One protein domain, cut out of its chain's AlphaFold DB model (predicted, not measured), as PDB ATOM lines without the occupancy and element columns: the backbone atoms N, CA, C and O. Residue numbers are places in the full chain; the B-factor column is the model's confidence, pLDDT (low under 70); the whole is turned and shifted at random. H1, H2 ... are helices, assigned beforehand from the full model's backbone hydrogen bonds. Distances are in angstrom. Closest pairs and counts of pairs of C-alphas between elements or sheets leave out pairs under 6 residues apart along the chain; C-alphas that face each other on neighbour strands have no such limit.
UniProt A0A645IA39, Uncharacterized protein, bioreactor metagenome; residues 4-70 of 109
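Overview. This is residues 4 to 70 of the 109 residues of an uncharacterized protein of bioreactor metagenome (UniProt A0A645IA39). A helical hairpin, H2 and H3 side by side, makes one end of an elongated model, and a long looping stretch with no named element, residues 8 to 36, makes the other; the short H1 sits over one side of the hairpin, near both of its helices. The printed part has 67 residues with three named helices in the order H1, H2, H3, and no named strand. The class is all helix, though under half of the residues, 32 of 67, are in named elements. The whole is compact, with a radius of gyration of the C-alphas of 12.0 A, and spans 39 by 22 by 16 A.

Along the chain. Find C-alpha 4 at (26.448, 56.837, 229.960), where H1 begins; it runs over residues 4 to 7, 5.7 A. Go on past residues 8 to 36 to C-alpha 37 at (17.503, 59.851, 222.688), where H2, residues 37 to 47, begins its 15.5 A. H3, residues 52 to 68, is the longest helix at 24.6 A and ends at C-alpha 68 at (15.252, 49.610, 225.194).

Arrangement. Look first at H1: it is close to H2 but not clearly touching, the closest C-alphas being those of Asp 5 and Ile 44, 6.9 A apart. It is likewise close to H3 but not clearly touching, with the C-alphas of Leu 4 and Glu 63 closest at 7.3 A. H2 and H3 touch and form a helical hairpin, running opposite ways at a shallow tilt of 14 degrees; their closest C-alphas, those of Phe 40 and Ala 62, are 4.7 A apart. In H2 and H3 every O i to N i+4 pair is within hydrogen-bond range; H1 is too short for such a pair.

Size, cuts and confidence. The two C-alphas farthest apart are those of His 29 and Ala 53, at 38.7 A. The link from H1 to H2 is long, 29 residues, and that from H2 to H3 is tight, 4 residues. The printed part has no cut, its mean pLDDT is 95.3, and no printed residue is under 70.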
ATOM      1  N   LEU A   4      27.598  56.337 230.713       94.62
ATOM      2  CA  LEU A   4      26.448  56.837 229.960       94.62
ATOM      3  C   LEU A   4      26.696  58.232 229.355       94.62
ATOM      4  O   LEU A   4      26.207  58.514 228.266       94.62
ATOM      5  N   ASP A   5      27.523  59.075 229.988       94.81
ATOM      6  CA  ASP A   5      27.898  60.390 229.439       94.81
ATOM      7  C   ASP A   5      28.608  60.287 228.071       94.81
ATOM      8  O   ASP A   5      28.643  61.261 227.326       94.81
ATOM      9  N   LEU A   6      29.162  59.120 227.711       93.31
ATOM     10  CA  LEU A   6      29.778  58.906 226.396       93.31
ATOM     11  C   LEU A   6      28.762  58.990 225.250       93.31
ATOM     12  O   LEU A   6      29.150  59.337 224.139       93.31
ATOM     13  N   PHE A   7      27.483  58.725 225.527       95.19
ATOM     14  CA  PHE A   7      26.407  58.645 224.537       95.19
ATOM     15  C   PHE A   7      25.489  59.872 224.539       95.19
ATOM     16  O   PHE A   7      24.435  59.845 223.900       95.19
ATOM     17  N   THR A   8      25.851  60.950 225.249       95.94
ATOM     18  CA  THR A   8      25.084  62.198 225.147       95.94
ATOM     19  C   THR A   8      25.220  62.793 223.750       95.94
ATOM     20  O   THR A   8      26.246  62.597 223.091       95.94
ATOM     21  N   SER A   9      24.222  63.551 223.282       95.00
ATOM     22  CA  SER A   9      24.192  64.010 221.881       95.00
ATOM     23  C   SER A   9      25.450  64.790 221.490       95.00
ATOM     24  O   SER A   9      25.965  64.654 220.385       95.00
ATOM     25  N   ASN A  10      25.964  65.581 222.430       93.12
ATOM     26  CA  ASN A  10      27.110  66.467 222.267       93.12
ATOM     27  C   ASN A  10      28.462  65.823 222.620       93.12
ATOM     28  O   ASN A  10      29.482  66.517 222.650       93.12
ATOM     29  N   SER A  11      28.487  64.530 222.948       93.31
ATOM     30  CA  SER A  11      29.716  63.817 223.282       93.31
ATOM     31  C   SER A  11      30.518  63.517 222.016       93.31
ATOM     32  O   SER A  11      30.013  62.913 221.075       93.31
ATOM     33  N   GLY A  12      31.808  63.864 222.023       90.44
ATOM     34  CA  GLY A  12      32.745  63.449 220.970       90.44
ATOM     35  C   GLY A  12      33.033  61.943 220.952       90.44
ATOM     36  O   GLY A  12      33.640  61.468 220.003       90.44
ATOM     37  N   ASN A  13      32.592  61.207 221.979       92.00
ATOM     38  CA  ASN A  13      32.704  59.749 222.079       92.00
ATOM     39  C   ASN A  13      31.384  59.034 221.737       92.00
ATOM     40  O   ASN A  13      31.268  57.829 221.956       92.00
ATOM     41  N   ASN A  14      30.373  59.762 221.243       92.00
ATOM     42  CA  ASN A  14      29.127  59.164 220.772       92.00
ATOM     43  C   ASN A  14      29.338  58.563 219.374       92.00
ATOM     44  O   ASN A  14      28.788  59.044 218.383       92.00
ATOM     45  N   ASP A  15      30.161  57.516 219.298       89.31
ATOM     46  CA  ASP A  15      30.493  56.815 218.053       89.31
ATOM     47  C   ASP A  15      29.260  56.300 217.285       89.31
ATOM     48  O   ASP A  15      29.267  56.371 216.055       89.31
ATOM     49  N   PRO A  16      28.171  55.829 217.939       90.00
ATOM     50  CA  PRO A  16      26.946  55.460 217.228       90.00
ATOM     51  C   PRO A  16      26.206  56.639 216.590       90.00
ATOM     52  O   PRO A  16      25.250  56.410 215.851       90.00
ATOM     53  N   GLN A  17      26.585  57.878 216.924       92.88
ATOM     54  CA  GLN A  17      25.888  59.109 216.544       92.88
ATOM     55  C   GLN A  17      24.400  59.085 216.928       92.88
ATOM     56  O   GLN A  17      23.567  59.720 216.286       92.88
ATOM     57  N   TRP A  18      24.058  58.373 218.010       95.19
ATOM     58  CA  TRP A  18      22.696  58.283 218.529       95.19
ATOM     59  C   TRP A  18      22.317  59.626 219.152       95.19
ATOM     60  O   TRP A  18      22.793  59.959 220.237       95.19
ATOM     61  N   ARG A  19      21.526  60.435 218.434       96.00
ATOM     62  CA  ARG A  19      21.264  61.835 218.815       96.00
ATOM     63  C   ARG A  19      19.889  62.338 218.389       96.00
ATOM     64  O   ARG A  19      19.474  62.140 217.249       96.00
ATOM     65  N   TYR A  20      19.202  63.066 219.267       96.50
ATOM     66  CA  TYR A  20      17.882  63.642 218.960       96.50
ATOM     67  C   TYR A  20      17.942  64.986 218.214       96.50
ATOM     68  O   TYR A  20      16.930  65.449 217.689       96.50
ATOM     69  N   LYS A  21      19.117  65.626 218.157       95.56
ATOM     70  CA  LYS A  21      19.328  66.941 217.532       95.56
ATOM     71  C   LYS A  21      20.595  66.991 216.677       95.56
ATOM     72  O   LYS A  21      21.482  66.143 216.781       95.56
ATOM     73  N   LEU A  22      20.663  67.998 215.805       94.94
ATOM     74  CA  LEU A  22      21.859  68.274 215.012       94.94
ATOM     75  C   LEU A  22      23.012  68.697 215.920       94.94
ATOM     76  O   LEU A  22      22.860  69.592 216.747       94.94
ATOM     77  N   GLU A  23      24.162  68.065 215.717       94.00
ATOM     78  CA  GLU A  23      25.376  68.288 216.498       94.00
ATOM     79  C   GLU A  23      26.551  68.476 215.528       94.00
ATOM     80  O   GLU A  23      27.347  67.565 215.311       94.00
ATOM     81  N   PRO A  24      26.656  69.650 214.879       91.50
ATOM     82  CA  PRO A  24      27.525  69.850 213.715       91.50
ATOM     83  C   PRO A  24      29.024  69.758 214.027       91.50
ATOM     84  O   PRO A  24      29.825  69.663 213.103       91.50
ATOM     85  N   VAL A  25      29.414  69.803 215.306       91.00
ATOM     86  CA  VAL A  25      30.814  69.664 215.738       91.00
ATOM     87  C   VAL A  25      31.212  68.195 215.896       91.00
ATOM     88  O   VAL A  25      32.306  67.825 215.485       91.00
ATOM     89  N   VAL A  26      30.343  67.366 216.485       90.12
ATOM     90  CA  VAL A  26      30.657  65.958 216.810       90.12
ATOM     91  C   VAL A  26      30.078  64.958 215.801       90.12
ATOM     92  O   VAL A  26      30.586  63.850 215.682       90.12
ATOM     93  N   ALA A  27      29.070  65.357 215.023       91.88
ATOM     94  CA  ALA A  27      28.420  64.548 213.993       91.88
ATOM     95  C   ALA A  27      28.128  65.395 212.738       91.88
ATOM     96  O   ALA A  27      26.988  65.529 212.302       91.88
ATOM     97  N   SER A  28      29.169  65.992 212.146       90.81
ATOM     98  CA  SER A  28      29.067  66.913 210.995       90.81
ATOM     99  C   SER A  28      28.508  66.297 209.706       90.81
ATOM    100  O   SER A  28      28.144  67.032 208.790       90.81
ATOM    101  N   HIS A  29      28.504  64.969 209.598       90.38
ATOM    102  CA  HIS A  29      28.172  64.238 208.368       90.38
ATOM    103  C   HIS A  29      26.974  63.311 208.504       90.38
ATOM    104  O   HIS A  29      26.549  62.716 207.517       90.38
ATOM    105  N   ASP A  30      26.449  63.172 209.712       90.12
ATOM    106  CA  ASP A  30      25.240  62.415 209.943       90.12
ATOM    107  C   ASP A  30      24.081  63.394 210.079       90.12
ATOM    108  O   ASP A  30      24.156  64.405 210.779       90.12
ATOM    109  N   GLU A  31      22.985  63.102 209.398       90.31
ATOM    110  CA  GLU A  31      21.755  63.896 209.419       90.31
ATOM    111  C   GLU A  31      20.585  63.093 210.000       90.31
ATOM    112  O   GLU A  31      19.505  63.642 210.225       90.31
ATOM    113  N   LYS A  32      20.784  61.796 210.272       93.31
ATOM    114  CA  LYS A  32      19.747  60.941 210.832       93.31
ATOM    115  C   LYS A  32      19.602  61.229 212.322       93.31
ATOM    116  O   LYS A  32      20.555  61.147 213.084       93.31
ATOM    117  N   LEU A  33      18.381  61.556 212.732       96.44
ATOM    118  CA  LEU A  33      18.059  61.849 214.125       96.44
ATOM    119  C   LEU A  33      17.314  60.685 214.780       96.44
ATOM    120  O   LEU A  33      16.540  59.973 214.136       96.44
ATOM    121  N   ASN A  34      17.521  60.542 216.084       96.31
ATOM    122  CA  ASN A  34      16.886  59.573 216.966       96.31
ATOM    123  C   ASN A  34      16.125  60.318 218.074       96.31
ATOM    124  O   ASN A  34      16.707  60.605 219.120       96.31
ATOM    125  N   PRO A  35      14.838  60.655 217.865       96.62
ATOM    126  CA  PRO A  35      14.054  61.429 218.831       96.62
ATOM    127  C   PRO A  35      14.016  60.810 220.235       96.62
ATOM    128  O   PRO A  35      14.065  61.535 221.225       96.62
ATOM    129  N   ASP A  36      14.012  59.476 220.325       94.81
ATOM    130  CA  ASP A  36      13.964  58.736 221.594       94.81
ATOM    131  C   ASP A  36      15.176  59.010 222.509       94.81
ATOM    132  O   ASP A  36      15.093  58.843 223.726       94.81
ATOM    133  N   GLN A  37      16.291  59.493 221.947       96.88
ATOM    134  CA  GLN A  37      17.503  59.851 222.688       96.88
ATOM    135  C   GLN A  37      17.323  61.109 223.560       96.88
ATOM    136  O   GLN A  37      18.100  61.336 224.484       96.88
ATOM    137  N   GLU A  38      16.282  61.919 223.336       98.00
ATOM    138  CA  GLU A  38      16.034  63.120 224.145       98.00
ATOM    139  C   GLU A  38      15.779  62.782 225.624       98.00
ATOM    140  O   GLU A  38      16.247  63.494 226.516       98.00
ATOM    141  N   ALA A  39      15.054  61.691 225.894       97.81
ATOM    142  CA  ALA A  39      14.793  61.235 227.258       97.81
ATOM    143  C   ALA A  39      16.092  60.826 227.972       97.81
ATOM    144  O   ALA A  39      16.294  61.172 229.135       97.81
ATOM    145  N   PHE A  40      16.999  60.168 227.244       97.94
ATOM    146  CA  PHE A  40      18.323  59.799 227.737       97.94
ATOM    147  C   PHE A  40      19.143  61.031 228.140       97.94
ATOM    148  O   PHE A  40      19.584  61.135 229.285       97.94
ATOM    149  N   ASP A  41      19.293  61.999 227.232       97.56
ATOM    150  CA  ASP A  41      20.064  63.220 227.489       97.56
ATOM    151  C   ASP A  41      19.502  64.009 228.677       97.56
ATOM    152  O   ASP A  41      20.256  64.452 229.545       97.56
ATOM    153  N   LYS A  42      18.171  64.152 228.761       98.19
ATOM    154  CA  LYS A  42      17.508  64.831 229.886       98.19
ATOM    155  C   LYS A  42      17.818  64.160 231.220       98.19
ATOM    156  O   LYS A  42      18.174  64.862 232.166       98.19
ATOM    157  N   ALA A  43      17.718  62.834 231.290       98.12
ATOM    158  CA  ALA A  43      18.010  62.081 232.505       98.12
ATOM    159  C   ALA A  43      19.488  62.219 232.912       98.12
ATOM    160  O   ALA A  43      19.787  62.514 234.073       98.12
ATOM    161  N   ILE A  44      20.420  62.118 231.955       97.94
ATOM    162  CA  ILE A  44      21.852  62.309 232.217       97.94
ATOM    163  C   ILE A  44      22.144  63.723 232.713       97.94
ATOM    164  O   ILE A  44      22.816  63.872 233.735       97.94
ATOM    165  N   TYR A  45      21.626  64.764 232.062       97.12
ATOM    166  CA  TYR A  45      21.858  66.138 232.503       97.12
ATOM    167  C   TYR A  45      21.227  66.429 233.867       97.12
ATOM    168  O   TYR A  45      21.895  67.019 234.711       97.12
ATOM    169  N   ALA A  46      20.007  65.953 234.132       97.88
ATOM    170  CA  ALA A  46      19.378  66.090 235.445       97.88
ATOM    171  C   ALA A  46      20.194  65.391 236.545       97.88
ATOM    172  O   ALA A  46      20.377  65.946 237.626       97.88
ATOM    173  N   SER A  47      20.769  64.215 236.257       97.88
ATOM    174  CA  SER A  47      21.578  63.457 237.222       97.88
ATOM    175  C   SER A  47      22.833  64.200 237.707       97.88
ATOM    176  O   SER A  47      23.406  63.847 238.738       97.88
ATOM    177  N   ARG A  48      23.282  65.225 236.968       95.44
ATOM    178  CA  ARG A  48      24.462  66.039 237.307       95.44
ATOM    179  C   ARG A  48      24.173  67.087 238.376       95.44
ATOM    180  O   ARG A  48      25.109  67.523 239.040       95.44
ATOM    181  N   GLU A  49      22.908  67.451 238.543       97.12
ATOM    182  CA  GLU A  49      22.459  68.499 239.464       97.12
ATOM    183  C   GLU A  49      22.021  67.942 240.829       97.12
ATOM    184  O   GLU A  49      21.793  68.699 241.770       97.12
ATOM    185  N   VAL A  50      21.913  66.615 240.957       97.50
ATOM    186  CA  VAL A  50      21.431  65.926 242.164       97.50
ATOM    187  C   VAL A  50      22.438  64.890 242.673       97.50
ATOM    188  O   VAL A  50      23.477  64.632 242.061       97.50
ATOM    189  N   SER A  51      22.166  64.287 243.834       96.88
ATOM    190  CA  SER A  51      23.062  63.309 244.467       96.88
ATOM    191  C   SER A  51      22.297  62.189 245.182       96.88
ATOM    192  O   SER A  51      21.080  62.256 245.344       96.88
ATOM    193  N   GLY A  52      23.013  61.142 245.600       96.75
ATOM    194  CA  GLY A  52      22.430  59.998 246.304       96.75
ATOM    195  C   GLY A  52      21.371  59.261 245.478       96.75
ATOM    196  O   GLY A  52      21.492  59.147 244.261       96.75
ATOM    197  N   ALA A  53      20.316  58.791 246.147       98.06
ATOM    198  CA  ALA A  53      19.286  57.950 245.536       98.06
ATOM    199  C   ALA A  53      18.550  58.618 244.359       98.06
ATOM    200  O   ALA A  53      18.147  57.932 243.423       98.06
ATOM    201  N   GLU A  54      18.390  59.943 244.383       98.12
ATOM    202  CA  GLU A  54      17.750  60.684 243.289       98.12
ATOM    203  C   GLU A  54      18.615  60.664 242.024       98.12
ATOM    204  O   GLU A  54      18.124  60.390 240.930       98.12
ATOM    205  N   ARG A  55      19.929  60.863 242.186       97.88
ATOM    206  CA  ARG A  55      20.888  60.721 241.090       97.88
ATOM    207  C   ARG A  55      20.870  59.311 240.515       97.88
ATOM    208  O   ARG A  55      20.883  59.155 239.298       97.88
ATOM    209  N   ASP A  56      20.852  58.302 241.378       97.88
ATOM    210  CA  ASP A  56      20.885  56.905 240.945       97.88
ATOM    211  C   ASP A  56      19.614  56.528 240.169       97.88
ATOM    212  O   ASP A  56      19.709  55.862 239.139       97.88
ATOM    213  N   ALA A  57      18.443  57.024 240.582       98.31
ATOM    214  CA  ALA A  57      17.189  56.824 239.853       98.31
ATOM    215  C   ALA A  57      17.240  57.402 238.426       98.31
ATOM    216  O   ALA A  57      16.828  56.729 237.482       98.31
ATOM    217  N   LEU A  58      17.803  58.603 238.253       98.44
ATOM    218  CA  LEU A  58      17.968  59.230 236.936       98.44
ATOM    219  C   LEU A  58      18.958  58.466 236.044       98.44
ATOM    220  O   LEU A  58      18.741  58.340 234.840       98.44
ATOM    221  N   LEU A  59      20.036  57.921 236.614       98.19
ATOM    222  CA  LEU A  59      20.980  57.098 235.851       98.19
ATOM    223  C   LEU A  59      20.364  55.764 235.414       98.19
ATOM    224  O   LEU A  59      20.624  55.325 234.296       98.19
ATOM    225  N   ILE A  60      19.527  55.150 236.256       97.62
ATOM    226  CA  ILE A  60      18.766  53.940 235.906       97.62
ATOM    227  C   ILE A  60      17.761  54.240 234.787       97.62
ATOM    228  O   ILE A  60      17.601  53.438 233.869       97.62
ATOM    229  N   GLU A  61      17.097  55.398 234.827       97.94
ATOM    230  CA  GLU A  61      16.206  55.836 233.748       97.94
ATOM    231  C   GLU A  61      16.965  55.996 232.424       97.94
ATOM    232  O   GLU A  61      16.536  55.460 231.401       97.94
ATOM    233  N   ALA A  62      18.123  56.660 232.448       97.75
ATOM    234  CA  ALA A  62      18.971  56.803 231.270       97.75
ATOM    235  C   ALA A  62      19.429  55.435 230.725       97.75
ATOM    236  O   ALA A  62      19.276  55.158 229.535       97.75
ATOM    237  N   GLU A  63      19.931  54.542 231.583       96.50
ATOM    238  CA  GLU A  63      20.308  53.180 231.183       96.50
ATOM    239  C   GLU A  63      19.134  52.444 230.525       96.50
ATOM    240  O   GLU A  63      19.294  51.853 229.457       96.50
ATOM    241  N   LYS A  64      17.931  52.536 231.103       97.12
ATOM    242  CA  LYS A  64      16.734  51.899 230.550       97.12
ATOM    243  C   LYS A  64      16.433  52.380 229.129       97.12
ATOM    244  O   LYS A  64      16.188  51.548 228.260       97.12
ATOM    245  N   VAL A  65      16.472  53.691 228.875       97.25
ATOM    246  CA  VAL A  65      16.238  54.240 227.527       97.25
ATOM    247  C   VAL A  65      17.273  53.700 226.537       97.25
ATOM    248  O   VAL A  65      16.907  53.245 225.456       97.25
ATOM    249  N   MET A  66      18.555  53.693 226.910       95.81
ATOM    250  CA  MET A  66      19.631  53.166 226.062       95.81
ATOM    251  C   MET A  66      19.432  51.681 225.721       95.81
ATOM    252  O   MET A  66      19.624  51.276 224.571       95.81
ATOM    253  N   MET A  67      19.044  50.877 226.713       95.38
ATOM    254  CA  MET A  67      18.859  49.434 226.557       95.38
ATOM    255  C   MET A  67      17.602  49.089 225.752       95.38
ATOM    256  O   MET A  67      17.665  48.219 224.885       95.38
ATOM    257  N   ASP A  68      16.490  49.798 225.966       96.50
ATOM    258  CA  ASP A  68      15.252  49.610 225.194       96.50
ATOM    259  C   ASP A  68      15.451  49.946 223.708       96.50
ATOM    260  O   ASP A  68      14.879  49.292 222.836       96.50
ATOM    261  N   GLN A  69      16.286  50.949 223.418       95.38
ATOM    262  CA  GLN A  69      16.634  51.357 222.055       95.38
ATOM    263  C   GLN A  69      17.762  50.515 221.436       95.38
ATOM    264  O   GLN A  69      18.102  50.717 220.272       95.38
ATOM    265  N   MET A  70      18.336  49.567 222.190       93.75
ATOM    266  CA  MET A  70      19.395  48.654 221.739       93.75
ATOM    267  C   MET A  70      20.597  49.374 221.102       93.75
ATOM    268  O   MET A  70      21.179  48.903 220.126       93.75
TER     269      MET A  70